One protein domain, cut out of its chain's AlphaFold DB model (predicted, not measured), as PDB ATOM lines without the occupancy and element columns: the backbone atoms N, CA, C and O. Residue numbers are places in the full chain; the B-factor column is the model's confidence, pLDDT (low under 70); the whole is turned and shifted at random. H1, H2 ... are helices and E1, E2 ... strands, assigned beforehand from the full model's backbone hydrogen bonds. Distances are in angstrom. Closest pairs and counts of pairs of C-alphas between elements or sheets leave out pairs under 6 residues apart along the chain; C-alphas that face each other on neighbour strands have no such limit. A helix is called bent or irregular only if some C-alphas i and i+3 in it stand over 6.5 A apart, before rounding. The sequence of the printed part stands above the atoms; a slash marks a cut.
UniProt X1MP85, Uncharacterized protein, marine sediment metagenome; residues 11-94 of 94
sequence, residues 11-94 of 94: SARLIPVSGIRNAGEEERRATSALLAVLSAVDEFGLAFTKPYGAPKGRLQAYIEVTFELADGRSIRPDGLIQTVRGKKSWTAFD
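What this domain is: This is residues 11 to 94 of the 94 residues of an uncharacterized protein of marine sediment metagenome (UniProt X1MP85). A three-stranded antiparallel sheet, E1-E2-E3, has two helices over one face, making two layers: long H1 along E1, short H2 across the strands. A loop, residues 64 to 78, reaches out from the sheet. The printed 84 residues run H1, H2, E1, E2, E3, class mixed; the strands form a meander, each the antiparallel neighbour of the one before. The whole is only just compact, close to loose, radius of gyration of the C-alphas 13.7 A, spans 40 by 36 by 19 A.

Where its parts are: E1 is residues 59 to 63, 13.7 A; E2 79 to 85, 20.5 A; E3 88 to 93, 17.1 A, ending at C-alpha (74.279, 81.036, -9.373). H1, residues 23 to 40, 25.5 A, begins at C-alpha (87.220, 76.470, 5.200). H2, residues 42 to 52, 15.7 A, is only just irregular: C-alphas 48 and 51 are 6.9 A apart.

How they stand to each other: Hairpin E1 and E2 has N 60 and O 82 within hydrogen-bond range, 2.8 A; hairpin E2 and E3, N 81 and O 92, 2.9 A. H1's height over the sheet is 6.9 A; its C-alpha closest to E1 is Ser 39, 5.0 A from that of Leu 59. H2, on the same face, has height 10.1 A. H1 and H2 touch only at the corner, closest C-alphas Leu 38 and Gly 45, 4.8 A, about perpendicular at 75 degrees. Every O i to N i+4 pair is within range in H1, 5 of 7 in H2.

The domain as a whole: The farthest C-alphas, Arg 21 and Lys 87, are 41.7 A apart. The printed part has no cut; the E1 to E2 link is long. Residues 19 to 20 have pLDDT under 70.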
ATOM      1  N   SER A  11      67.236  79.909   2.833       93.12
ATOM      2  CA  SER A  11      67.399  81.349   2.615       93.12
ATOM      3  C   SER A  11      68.731  81.837   3.178       93.12
ATOM      4  O   SER A  11      69.081  81.508   4.314       93.12
ATOM      5  N   ALA A  12      69.423  82.690   2.425       94.75
ATOM      6  CA  ALA A  12      70.650  83.331   2.878       94.75
ATOM      7  C   ALA A  12      70.392  84.214   4.114       94.75
ATOM      8  O   ALA A  12      69.407  84.956   4.183       94.75
ATOM      9  N   ARG A  13      71.285  84.144   5.105       94.31
ATOM     10  CA  ARG A  13      71.197  84.887   6.373       94.31
ATOM     11  C   ARG A  13      72.471  85.676   6.634       94.31
ATOM     12  O   ARG A  13      73.572  85.161   6.461       94.31
ATOM     13  N   LEU A  14      72.307  86.895   7.154       93.56
ATOM     14  CA  LEU A  14      73.425  87.753   7.560       93.56
ATOM     15  C   LEU A  14      74.260  87.116   8.682       93.56
ATOM     16  O   LEU A  14      75.480  87.242   8.713       93.56
ATOM     17  N   ILE A  15      73.586  86.421   9.600       89.12
ATOM     18  CA  ILE A  15      74.197  85.665  10.693       89.12
ATOM     19  C   ILE A  15      73.759  84.202  10.521       89.12
ATOM     20  O   ILE A  15      72.702  83.821  11.033       89.12
ATOM     21  N   PRO A  16      74.495  83.399   9.733       82.88
ATOM     22  CA  PRO A  16      74.172  81.993   9.538       82.88
ATOM     23  C   PRO A  16      74.560  81.173  10.772       82.88
ATOM     24  O   PRO A  16      75.443  81.550  11.542       82.88
ATOM     25  N   VAL A  17      73.885  80.037  10.949       77.38
ATOM     26  CA  VAL A  17      74.122  79.096  12.060       77.38
ATOM     27  C   VAL A  17      75.190  78.046  11.736       77.38
ATOM     28  O   VAL A  17      75.432  77.151  12.545       77.38
ATOM     29  N   SER A  18      75.824  78.136  10.562       70.25
ATOM     30  CA  SER A  18      76.953  77.285  10.190       70.25
ATOM     31  C   SER A  18      78.133  77.492  11.148       70.25
ATOM     32  O   SER A  18      78.338  78.585  11.685       70.25
ATOM     33  N   GLY A  19      78.894  76.422  11.392       65.56
ATOM     34  CA  GLY A  19      80.096  76.470  12.223       65.56
ATOM     35  C   GLY A  19      81.210  77.341  11.622       65.56
ATOM     36  O   GLY A  19      81.055  77.950  10.570       65.56
ATOM     37  N   ILE A  20      82.345  77.421  12.321       67.69
ATOM     38  CA  ILE A  20      83.584  78.077  11.848       67.69
ATOM     39  C   ILE A  20      84.737  77.059  11.908       67.69
ATOM     40  O   ILE A  20      85.867  77.371  12.267       67.69
ATOM     41  N   ARG A  21      84.435  75.773  11.708       70.56
ATOM     42  CA  ARG A  21      85.372  74.683  12.018       70.56
ATOM     43  C   ARG A  21      86.235  74.289  10.823       70.56
ATOM     44  O   ARG A  21      87.247  73.623  11.027       70.56
ATOM     45  N   ASN A  22      85.856  74.672   9.604       81.25
ATOM     46  CA  ASN A  22      86.606  74.387   8.382       81.25
ATOM     47  C   ASN A  22      86.375  75.460   7.297       81.25
ATOM     48  O   ASN A  22      85.419  76.230   7.372       81.25
ATOM     49  N   ALA A  23      87.247  75.482   6.283       83.19
ATOM     50  CA  ALA A  23      87.220  76.470   5.200       83.19
ATOM     51  C   ALA A  23      85.894  76.489   4.415       83.19
ATOM     52  O   ALA A  23      85.436  77.558   4.034       83.19
ATOM     53  N   GLY A  24      85.237  75.337   4.230       83.69
ATOM     54  CA  GLY A  24      83.943  75.273   3.537       83.69
ATOM     55  C   GLY A  24      82.791  75.883   4.346       83.69
ATOM     56  O   GLY A  24      81.882  76.488   3.787       83.69
ATOM     57  N   GLU A  25      82.820  75.772   5.676       84.88
ATOM     58  CA  GLU A  25      81.864  76.471   6.544       84.88
ATOM     59  C   GLU A  25      82.107  77.987   6.560       84.88
ATOM     60  O   GLU A  25      81.149  78.764   6.618       84.88
ATOM     61  N   GLU A  26      83.375  78.404   6.494       88.12
ATOM     62  CA  GLU A  26      83.765  79.812   6.398       88.12
ATOM     63  C   GLU A  26      83.292  80.434   5.079       88.12
ATOM     64  O   GLU A  26      82.642  81.481   5.096       88.12
ATOM     65  N   GLU A  27      83.530  79.747   3.963       88.50
ATOM     66  CA  GLU A  27      83.046  80.117   2.633       88.50
ATOM     67  C   GLU A  27      81.520  80.222   2.612       88.50
ATOM     68  O   GLU A  27      80.978  81.283   2.310       88.50
ATOM     69  N   ARG A  28      80.810  79.190   3.087       90.06
ATOM     70  CA  ARG A  28      79.344  79.214   3.190       90.06
ATOM     71  C   ARG A  28      78.841  80.397   4.012       90.06
ATOM     72  O   ARG A  28      77.845  81.031   3.657       90.06
ATOM     73  N   ARG A  29      79.505  80.706   5.130       90.56
ATOM     74  CA  ARG A  29      79.140  81.839   5.986       90.56
ATOM     75  C   ARG A  29      79.341  83.170   5.265       90.56
ATOM     76  O   ARG A  29      78.472  84.037   5.372       90.56
ATOM     77  N   ALA A  30      80.447  83.322   4.540       91.81
ATOM     78  CA  ALA A  30      80.729  84.509   3.744       91.81
ATOM     79  C   ALA A  30      79.697  84.686   2.618       91.81
ATOM     80  O   ALA A  30      79.084  85.753   2.522       91.81
ATOM     81  N   THR A  31      79.421  83.627   1.852       93.81
ATOM     82  CA  THR A  31      78.420  83.618   0.776       93.81
ATOM     83  C   THR A  31      77.032  83.952   1.314       93.81
ATOM     84  O   THR A  31      76.379  84.872   0.825       93.81
ATOM     85  N   SER A  32      76.598  83.301   2.399       94.88
ATOM     86  CA  SER A  32      75.310  83.586   3.044       94.88
ATOM     87  C   SER A  32      75.183  85.051   3.470       94.88
ATOM     88  O   SER A  32      74.146  85.677   3.238       94.88
ATOM     89  N   ALA A  33      76.225  85.619   4.082       94.75
ATOM     90  CA  ALA A  33      76.202  87.007   4.525       94.75
ATOM     91  C   ALA A  33      76.133  87.987   3.342       94.75
ATOM     92  O   ALA A  33      75.315  88.909   3.363       94.75
ATOM     93  N   LEU A  34      76.933  87.765   2.294       94.31
ATOM     94  CA  LEU A  34      76.925  88.575   1.073       94.31
ATOM     95  C   LEU A  34      75.545  88.570   0.405       94.31
ATOM     96  O   LEU A  34      74.969  89.623   0.117       94.31
ATOM     97  N   LEU A  35      74.990  87.377   0.205       95.75
ATOM     98  CA  LEU A  35      73.688  87.168  -0.419       95.75
ATOM     99  C   LEU A  35      72.536  87.766   0.399       95.75
ATOM    100  O   LEU A  35      71.587  88.328  -0.161       95.75
ATOM    101  N   ALA A  36      72.623  87.703   1.729       95.94
ATOM    102  CA  ALA A  36      71.658  88.345   2.612       95.94
ATOM    103  C   ALA A  36      71.677  89.874   2.462       95.94
ATOM    104  O   ALA A  36      70.617  90.491   2.419       95.94
ATOM    105  N   VAL A  37      72.853  90.496   2.326       95.31
ATOM    106  CA  VAL A  37      72.957  91.949   2.098       95.31
ATOM    107  C   VAL A  37      72.397  92.334   0.727       95.31
ATOM    108  O   VAL A  37      71.625  93.289   0.631       95.31
ATOM    109  N   LEU A  38      72.728  91.568  -0.318       94.94
ATOM    110  CA  LEU A  38      72.217  91.785  -1.677       94.94
ATOM    111  C   LEU A  38      70.684  91.743  -1.750       94.94
ATOM    112  O   LEU A  38      70.088  92.506  -2.506       94.94
ATOM    113  N   SER A  39      70.049  90.861  -0.977       95.31
ATOM    114  CA  SER A  39      68.588  90.700  -0.956       95.31
ATOM    115  C   SER A  39      67.862  91.568   0.079       95.31
ATOM    116  O   SER A  39      66.652  91.761  -0.037       95.31
ATOM    117  N   ALA A  40      68.567  92.114   1.073       95.56
ATOM    118  CA  ALA A  40      67.979  92.979   2.097       95.56
ATOM    119  C   ALA A  40      67.752  94.424   1.628       95.56
ATOM    120  O   ALA A  40      66.864  95.095   2.156       95.56
ATOM    121  N   VAL A  41      68.545  94.911   0.667       94.75
ATOM    122  CA  VAL A  41      68.462  96.284   0.149       94.75
ATOM    123  C   VAL A  41      68.061  96.249  -1.325       94.75
ATOM    124  O   VAL A  41      68.879  95.925  -2.188       94.75
ATOM    125  N   ASP A  42      66.809  96.606  -1.618       92.81
ATOM    126  CA  ASP A  42      66.224  96.517  -2.963       92.81
ATOM    127  C   ASP A  42      67.031  97.304  -4.008       92.81
ATOM    128  O   ASP A  42      67.266  96.816  -5.115       92.81
ATOM    129  N   GLU A  43      67.495  98.510  -3.672       94.19
ATOM    130  CA  GLU A  43      68.298  99.342  -4.570       94.19
ATOM    131  C   GLU A  43      69.651  98.703  -4.882       94.19
ATOM    132  O   GLU A  43      70.108  98.773  -6.024       94.19
ATOM    133  N   PHE A  44      70.276  98.064  -3.891       94.00
ATOM    134  CA  PHE A  44      71.569  97.410  -4.054       94.00
ATOM    135  C   PHE A  44      71.435  96.141  -4.900       94.00
ATOM    136  O   PHE A  44      72.136  96.001  -5.903       94.00
ATOM    137  N   GLY A  45      70.474  95.270  -4.576       94.62
ATOM    138  CA  GLY A  45      70.188  94.071  -5.363       94.62
ATOM    139  C   GLY A  45      69.780  94.396  -6.804       94.62
ATOM    140  O   GLY A  45      70.246  93.760  -7.752       94.62
ATOM    141  N   LEU A  46      68.965  95.437  -7.010       94.44
ATOM    142  CA  LEU A  46      68.616  95.909  -8.349       94.44
ATOM    143  C   LEU A  46      69.837  96.453  -9.097       94.44
ATOM    144  O   LEU A  46      70.029  96.111 -10.261       94.44
ATOM    145  N   ALA A  47      70.650  97.301  -8.462       95.81
ATOM    146  CA  ALA A  47      71.850  97.856  -9.085       95.81
ATOM    147  C   ALA A  47      72.847  96.758  -9.483       95.81
ATOM    148  O   ALA A  47      73.420  96.832 -10.568       95.81
ATOM    149  N   PHE A  48      72.989  95.726  -8.649       94.75
ATOM    150  CA  PHE A  48      73.856  94.580  -8.901       94.75
ATOM    151  C   PHE A  48      73.361  93.711 -10.065       94.75
ATOM    152  O   PHE A  48      74.134  93.343 -10.941       94.75
ATOM    153  N   THR A  49      72.062  93.400 -10.108       95.12
ATOM    154  CA  THR A  49      71.491  92.448 -11.081       95.12
ATOM    155  C   THR A  49      71.088  93.075 -12.421       95.12
ATOM    156  O   THR A  49      71.026  92.386 -13.442       95.12
ATOM    157  N   LYS A  50      70.841  94.390 -12.462       94.31
ATOM    158  CA  LYS A  50      70.405  95.116 -13.668       94.31
ATOM    159  C   LYS A  50      71.355  94.966 -14.871       94.31
ATOM    160  O   LYS A  50      70.831  94.762 -15.969       94.31
ATOM    161  N   PRO A  51      72.696  95.029 -14.730       95.50
ATOM    162  CA  PRO A  51      73.626  94.784 -15.837       95.50
ATOM    163  C   PRO A  51      73.470  93.399 -16.482       95.50
ATOM    164  O   PRO A  51      73.768  93.242 -17.662       95.50
ATOM    165  N   TYR A  52      72.944  92.419 -15.741       94.38
ATOM    166  CA  TYR A  52      72.736  91.039 -16.189       94.38
ATOM    167  C   TYR A  52      71.316  90.775 -16.723       94.38
ATOM    168  O   TYR A  52      70.921  89.627 -16.931       94.38
ATOM    169  N   GLY A  53      70.525  91.832 -16.941       93.19
ATOM    170  CA  GLY A  53      69.191  91.737 -17.540       93.19
ATOM    171  C   GLY A  53      68.088  91.270 -16.585       93.19
ATOM    172  O   GLY A  53      66.984  90.953 -17.040       93.19
ATOM    173  N   ALA A  54      68.349  91.241 -15.277       93.38
ATOM    174  CA  ALA A  54      67.342  90.867 -14.296       93.38
ATOM    175  C   ALA A  54      66.166  91.869 -14.285       93.38
ATOM    176  O   ALA A  54      66.370  93.089 -14.341       93.38
ATOM    177  N   PRO A  55      64.907  91.400 -14.209       91.88
ATOM    178  CA  PRO A  55      63.760  92.284 -14.073       91.88
ATOM    179  C   PRO A  55      63.763  92.993 -12.712       91.88
ATOM    180  O   PRO A  55      64.120  92.411 -11.689       91.88
ATOM    181  N   LYS A  56      63.253  94.232 -12.680       90.81
ATOM    182  CA  LYS A  56      62.988  94.943 -11.421       90.81
ATOM    183  C   LYS A  56      62.001  94.141 -10.565       90.81
ATOM    184  O   LYS A  56      60.847  93.973 -10.966       90.81
ATOM    185  N   GLY A  57      62.447  93.688  -9.401       89.25
ATOM    186  CA  GLY A  57      61.672  92.885  -8.460       89.25
ATOM    187  C   GLY A  57      62.468  92.626  -7.186       89.25
ATOM    188  O   GLY A  57      63.656  92.940  -7.133       89.25
ATOM    189  N   ARG A  58      61.799  92.070  -6.173       90.81
ATOM    190  CA  ARG A  58      62.446  91.697  -4.914       90.81
ATOM    191  C   ARG A  58      63.421  90.554  -5.170       90.81
ATOM    192  O   ARG A  58      63.009  89.502  -5.667       90.81
ATOM    193  N   LEU A  59      64.686  90.775  -4.831       95.19
ATOM    194  CA  LEU A  59      65.712  89.751  -4.934       95.19
ATOM    195  C   LEU A  59      65.551  88.767  -3.774       95.19
ATOM    196  O   LEU A  59      65.459  89.157  -2.613       95.19
ATOM    197  N   GLN A  60      65.493  87.487  -4.099       95.06
ATOM    198  CA  GLN A  60      65.515  86.384  -3.151       95.06
ATOM    199  C   GLN A  60      66.878  85.718  -3.257       95.06
ATOM    200  O   GLN A  60      67.385  85.567  -4.369       95.06
ATOM    201  N   ALA A  61      67.466  85.333  -2.130       95.62
ATOM    202  CA  ALA A  61      68.776  84.709  -2.118       95.62
ATOM    203  C   ALA A  61      68.799  83.466  -1.229       95.62
ATOM    204  O   ALA A  61      68.198  83.446  -0.151       95.62
ATOM    205  N   TYR A  62      69.489  82.438  -1.705       94.19
ATOM    206  CA  TYR A  62      69.498  81.102  -1.131       94.19
ATOM    207  C   TYR A  62      70.909  80.516  -1.150       94.19
ATOM    208  O   TYR A  62      71.739  80.922  -1.961       94.19
ATOM    209  N   ILE A  63      71.157  79.558  -0.265       92.75
ATOM    210  CA  ILE A  63      72.403  78.796  -0.158       92.75
ATOM    211  C   ILE A  63      72.103  77.296  -0.203       92.75
ATOM    212  O   ILE A  63      70.958  76.884   0.002       92.75
ATOM    213  N   GLU A  64      73.137  76.488  -0.456       85.88
ATOM    214  CA  GLU A  64      73.059  75.016  -0.438       85.88
ATOM    215  C   GLU A  64      71.962  74.464  -1.363       85.88
ATOM    216  O   GLU A  64      71.201  73.555  -1.023       85.88
ATOM    217  N   VAL A  65      71.858  75.053  -2.551       88.44
ATOM    218  CA  VAL A  65      70.795  74.737  -3.498       88.44
ATOM    219  C   VAL A  65      71.214  73.558  -4.362       88.44
ATOM    220  O   VAL A  65      72.150  73.680  -5.138       88.44
ATOM    221  N   THR A  66      70.505  72.437  -4.277       88.44
ATOM    222  CA  THR A  66      70.779  71.266  -5.122       88.44
ATOM    223  C   THR A  66      69.857  71.229  -6.340       88.44
ATOM    224  O   THR A  66      68.640  71.382  -6.209       88.44
ATOM    225  N   PHE A  67      70.433  70.978  -7.516       85.88
ATOM    226  CA  PHE A  67      69.714  70.748  -8.769       85.88
ATOM    227  C   PHE A  67      70.098  69.413  -9.383       85.88
ATOM    228  O   PHE A  67      71.278  69.087  -9.469       85.88
ATOM    229  N   GLU A  68      69.107  68.709  -9.916       88.25
ATOM    230  CA  GLU A  68      69.334  67.580 -10.812       88.25
ATOM    231  C   GLU A  68      69.318  68.074 -12.262       88.25
ATOM    232  O   GLU A  68      68.345  68.670 -12.733       88.25
ATOM    233  N   LEU A  69      70.419  67.845 -12.971       86.31
ATOM    234  CA  LEU A  69      70.536  68.105 -14.398       86.31
ATOM    235  C   LEU A  69      69.839  66.996 -15.196       86.31
ATOM    236  O   LEU A  69      69.677  65.866 -14.740       86.31
ATOM    237  N   ALA A  70      69.461  67.303 -16.437       87.94
ATOM    238  CA  ALA A  70      68.767  66.355 -17.315       87.94
ATOM    239  C   ALA A  70      69.585  65.086 -17.633       87.94
ATOM    240  O   ALA A  70      69.017  64.071 -18.026       87.94
ATOM    241  N   ASP A  71      70.907  65.142 -17.467       90.88
ATOM    242  CA  ASP A  71      71.826  64.015 -17.642       90.88
ATOM    243  C   ASP A  71      72.038  63.188 -16.356       90.88
ATOM    244  O   ASP A  71      72.863  62.277 -16.344       90.88
ATOM    245  N   GLY A  72      71.287  63.482 -15.289       88.25
ATOM    246  CA  GLY A  72      71.327  62.761 -14.015       88.25
ATOM    247  C   GLY A  72      72.449  63.197 -13.071       88.25
ATOM    248  O   GLY A  72      72.683  62.533 -12.063       88.25
ATOM    249  N   ARG A  73      73.171  64.281 -13.384       89.62
ATOM    250  CA  ARG A  73      74.163  64.860 -12.471       89.62
ATOM    251  C   ARG A  73      73.503  65.815 -11.482       89.62
ATOM    252  O   ARG A  73      72.770  66.715 -11.883       89.62
ATOM    253  N   SER A  74      73.879  65.685 -10.215       88.12
ATOM    254  CA  SER A  74      73.507  66.634  -9.169       88.12
ATOM    255  C   SER A  74      74.550  67.749  -9.078       88.12
ATOM    256  O   SER A  74      75.748  67.468  -8.967       88.12
ATOM    257  N   ILE A  75      74.117  69.008  -9.135       88.62
ATOM    258  CA  ILE A  75      74.968  70.180  -8.897       88.62
ATOM    259  C   ILE A  75      74.492  70.918  -7.651       88.62
ATOM    260  O   ILE A  75      73.289  71.052  -7.421       88.62
ATOM    261  N   ARG A  76      75.445  71.415  -6.863       89.62
ATOM    262  CA  ARG A  76      75.176  72.220  -5.673       89.62
ATOM    263  C   ARG A  76      76.005  73.505  -5.720       89.62
ATOM    264  O   ARG A  76      77.127  73.482  -5.223       89.62
ATOM    265  N   PRO A  77      75.508  74.582  -6.351       89.88
ATOM    266  CA  PRO A  77      76.103  75.906  -6.198       89.88
ATOM    267  C   PRO A  77      76.131  76.350  -4.732       89.88
ATOM    268  O   PRO A  77      75.262  75.970  -3.934       89.88
ATOM    269  N   ASP A  78      77.103  77.197  -4.400       89.81
ATOM    270  CA  ASP A  78      77.242  77.768  -3.058       89.81
ATOM    271  C   ASP A  78      76.118  78.767  -2.765       89.81
ATOM    272  O   ASP A  78      75.605  78.849  -1.643       89.81
ATOM    273  N   GLY A  79      75.693  79.488  -3.805       92.62
ATOM    274  CA  GLY A  79      74.714  80.556  -3.726       92.62
ATOM    275  C   GLY A  79      73.771  80.616  -4.920       92.62
ATOM    276  O   GLY A  79      74.103  80.244  -6.045       92.62
ATOM    277  N   LEU A  80      72.571  81.137  -4.678       94.75
ATOM    278  CA  LEU A  80      71.578  81.411  -5.708       94.75
ATOM    279  C   LEU A  80      70.889  82.736  -5.433       94.75
ATOM    280  O   LEU A  80      70.424  82.977  -4.321       94.75
ATOM    281  N   ILE A  81      70.730  83.550  -6.472       95.00
ATOM    282  CA  ILE A  81      69.850  84.719  -6.445       95.00
ATOM    283  C   ILE A  81      68.747  84.591  -7.489       95.00
ATOM    284  O   ILE A  81      68.972  84.145  -8.614       95.00
ATOM    285  N   GLN A  82      67.538  84.997  -7.118       94.56
ATOM    286  CA  GLN A  82      66.370  84.935  -7.980       94.56
ATOM    287  C   GLN A  82      65.514  86.189  -7.852       94.56
ATOM    288  O   GLN A  82      65.236  86.673  -6.759       94.56
ATOM    289  N   THR A  83      65.015  86.671  -8.984       94.38
ATOM    290  CA  THR A  83      63.921  87.645  -9.027       94.38
ATOM    291  C   THR A  83      62.770  87.074  -9.843       94.38
ATOM    292  O   THR A  83      62.967  86.458 -10.894       94.38
ATOM    293  N   VAL A  84      61.547  87.261  -9.346       90.12
ATOM    294  CA  VAL A  84      60.317  86.816 -10.006       90.12
ATOM    295  C   VAL A  84      59.415  88.022 -10.212       90.12
ATOM    296  O   VAL A  84      59.092  88.749  -9.273       90.12
ATOM    297  N   ARG A  85      58.987  88.235 -11.456       87.69
ATOM    298  CA  ARG A  85      58.044  89.292 -11.827       87.69
ATOM    299  C   ARG A  85      56.961  88.728 -12.741       87.69
ATOM    300  O   ARG A  85      57.177  88.515 -13.938       87.69
ATOM    301  N   GLY A  86      55.770  88.520 -12.183       88.50
ATOM    302  CA  GLY A  86      54.665  87.879 -12.896       88.50
ATOM    303  C   GLY A  86      55.057  86.465 -13.331       88.50
ATOM    304  O   GLY A  86      55.405  85.642 -12.496       88.50
ATOM    305  N   LYS A  87      55.039  86.195 -14.642       87.44
ATOM    306  CA  LYS A  87      55.424  84.891 -15.219       87.44
ATOM    307  C   LYS A  87      56.914  84.768 -15.566       87.44
ATOM    308  O   LYS A  87      57.319  83.744 -16.103       87.44
ATOM    309  N   LYS A  88      57.713  85.816 -15.342       85.94
ATOM    310  CA  LYS A  88      59.148  85.817 -15.650       85.94
ATOM    311  C   LYS A  88      59.944  85.578 -14.375       85.94
ATOM    312  O   LYS A  88      59.775  86.324 -13.412       85.94
ATOM    313  N   SER A  89      60.826  84.589 -14.401       90.81
ATOM    314  CA  SER A  89      61.878  84.397 -13.410       90.81
ATOM    315  C   SER A  89      63.235  84.655 -14.054       90.81
ATOM    316  O   SER A  89      63.442  84.401 -15.242       90.81
ATOM    317  N   TRP A  90      64.149  85.197 -13.264       94.62
ATOM    318  CA  TRP A  90      65.565  85.281 -13.584       94.62
ATOM    319  C   TRP A  90      66.319  84.706 -12.395       94.62
ATOM    320  O   TRP A  90      66.017  85.070 -11.256       94.62
ATOM    321  N   THR A  91      67.253  83.802 -12.667       93.75
ATOM    322  CA  THR A  91      68.036  83.087 -11.658       93.75
ATOM    323  C   THR A  91      69.503  83.143 -12.061       93.75
ATOM    324  O   THR A  91      69.815  82.924 -13.232       93.75
ATOM    325  N   ALA A  92      70.378  83.405 -11.099       93.12
ATOM    326  CA  ALA A  92      71.822  83.288 -11.249       93.12
ATOM    327  C   ALA A  92      72.404  82.495 -10.075       93.12
ATOM    328  O   ALA A  92      71.828  82.481  -8.983       93.12
ATOM    329  N   PHE A  93      73.532  81.843 -10.332       90.75
ATOM    330  CA  PHE A  93      74.279  81.036  -9.373       90.75
ATOM    331  C   PHE A  93      75.671  81.646  -9.200       90.75
ATOM    332  O   PHE A  93      76.168  82.265 -10.147       90.75
ATOM    333  N   ASP A  94      76.238  81.488  -8.008       78.81
ATOM    334  CA  ASP A  94      77.669  81.694  -7.738       78.81
ATOM    335  C   ASP A  94      78.418  80.374  -7.982       78.81
ATOM    336  O   ASP A  94      77.869  79.319  -7.567       78.81
TER     337      ASP A  94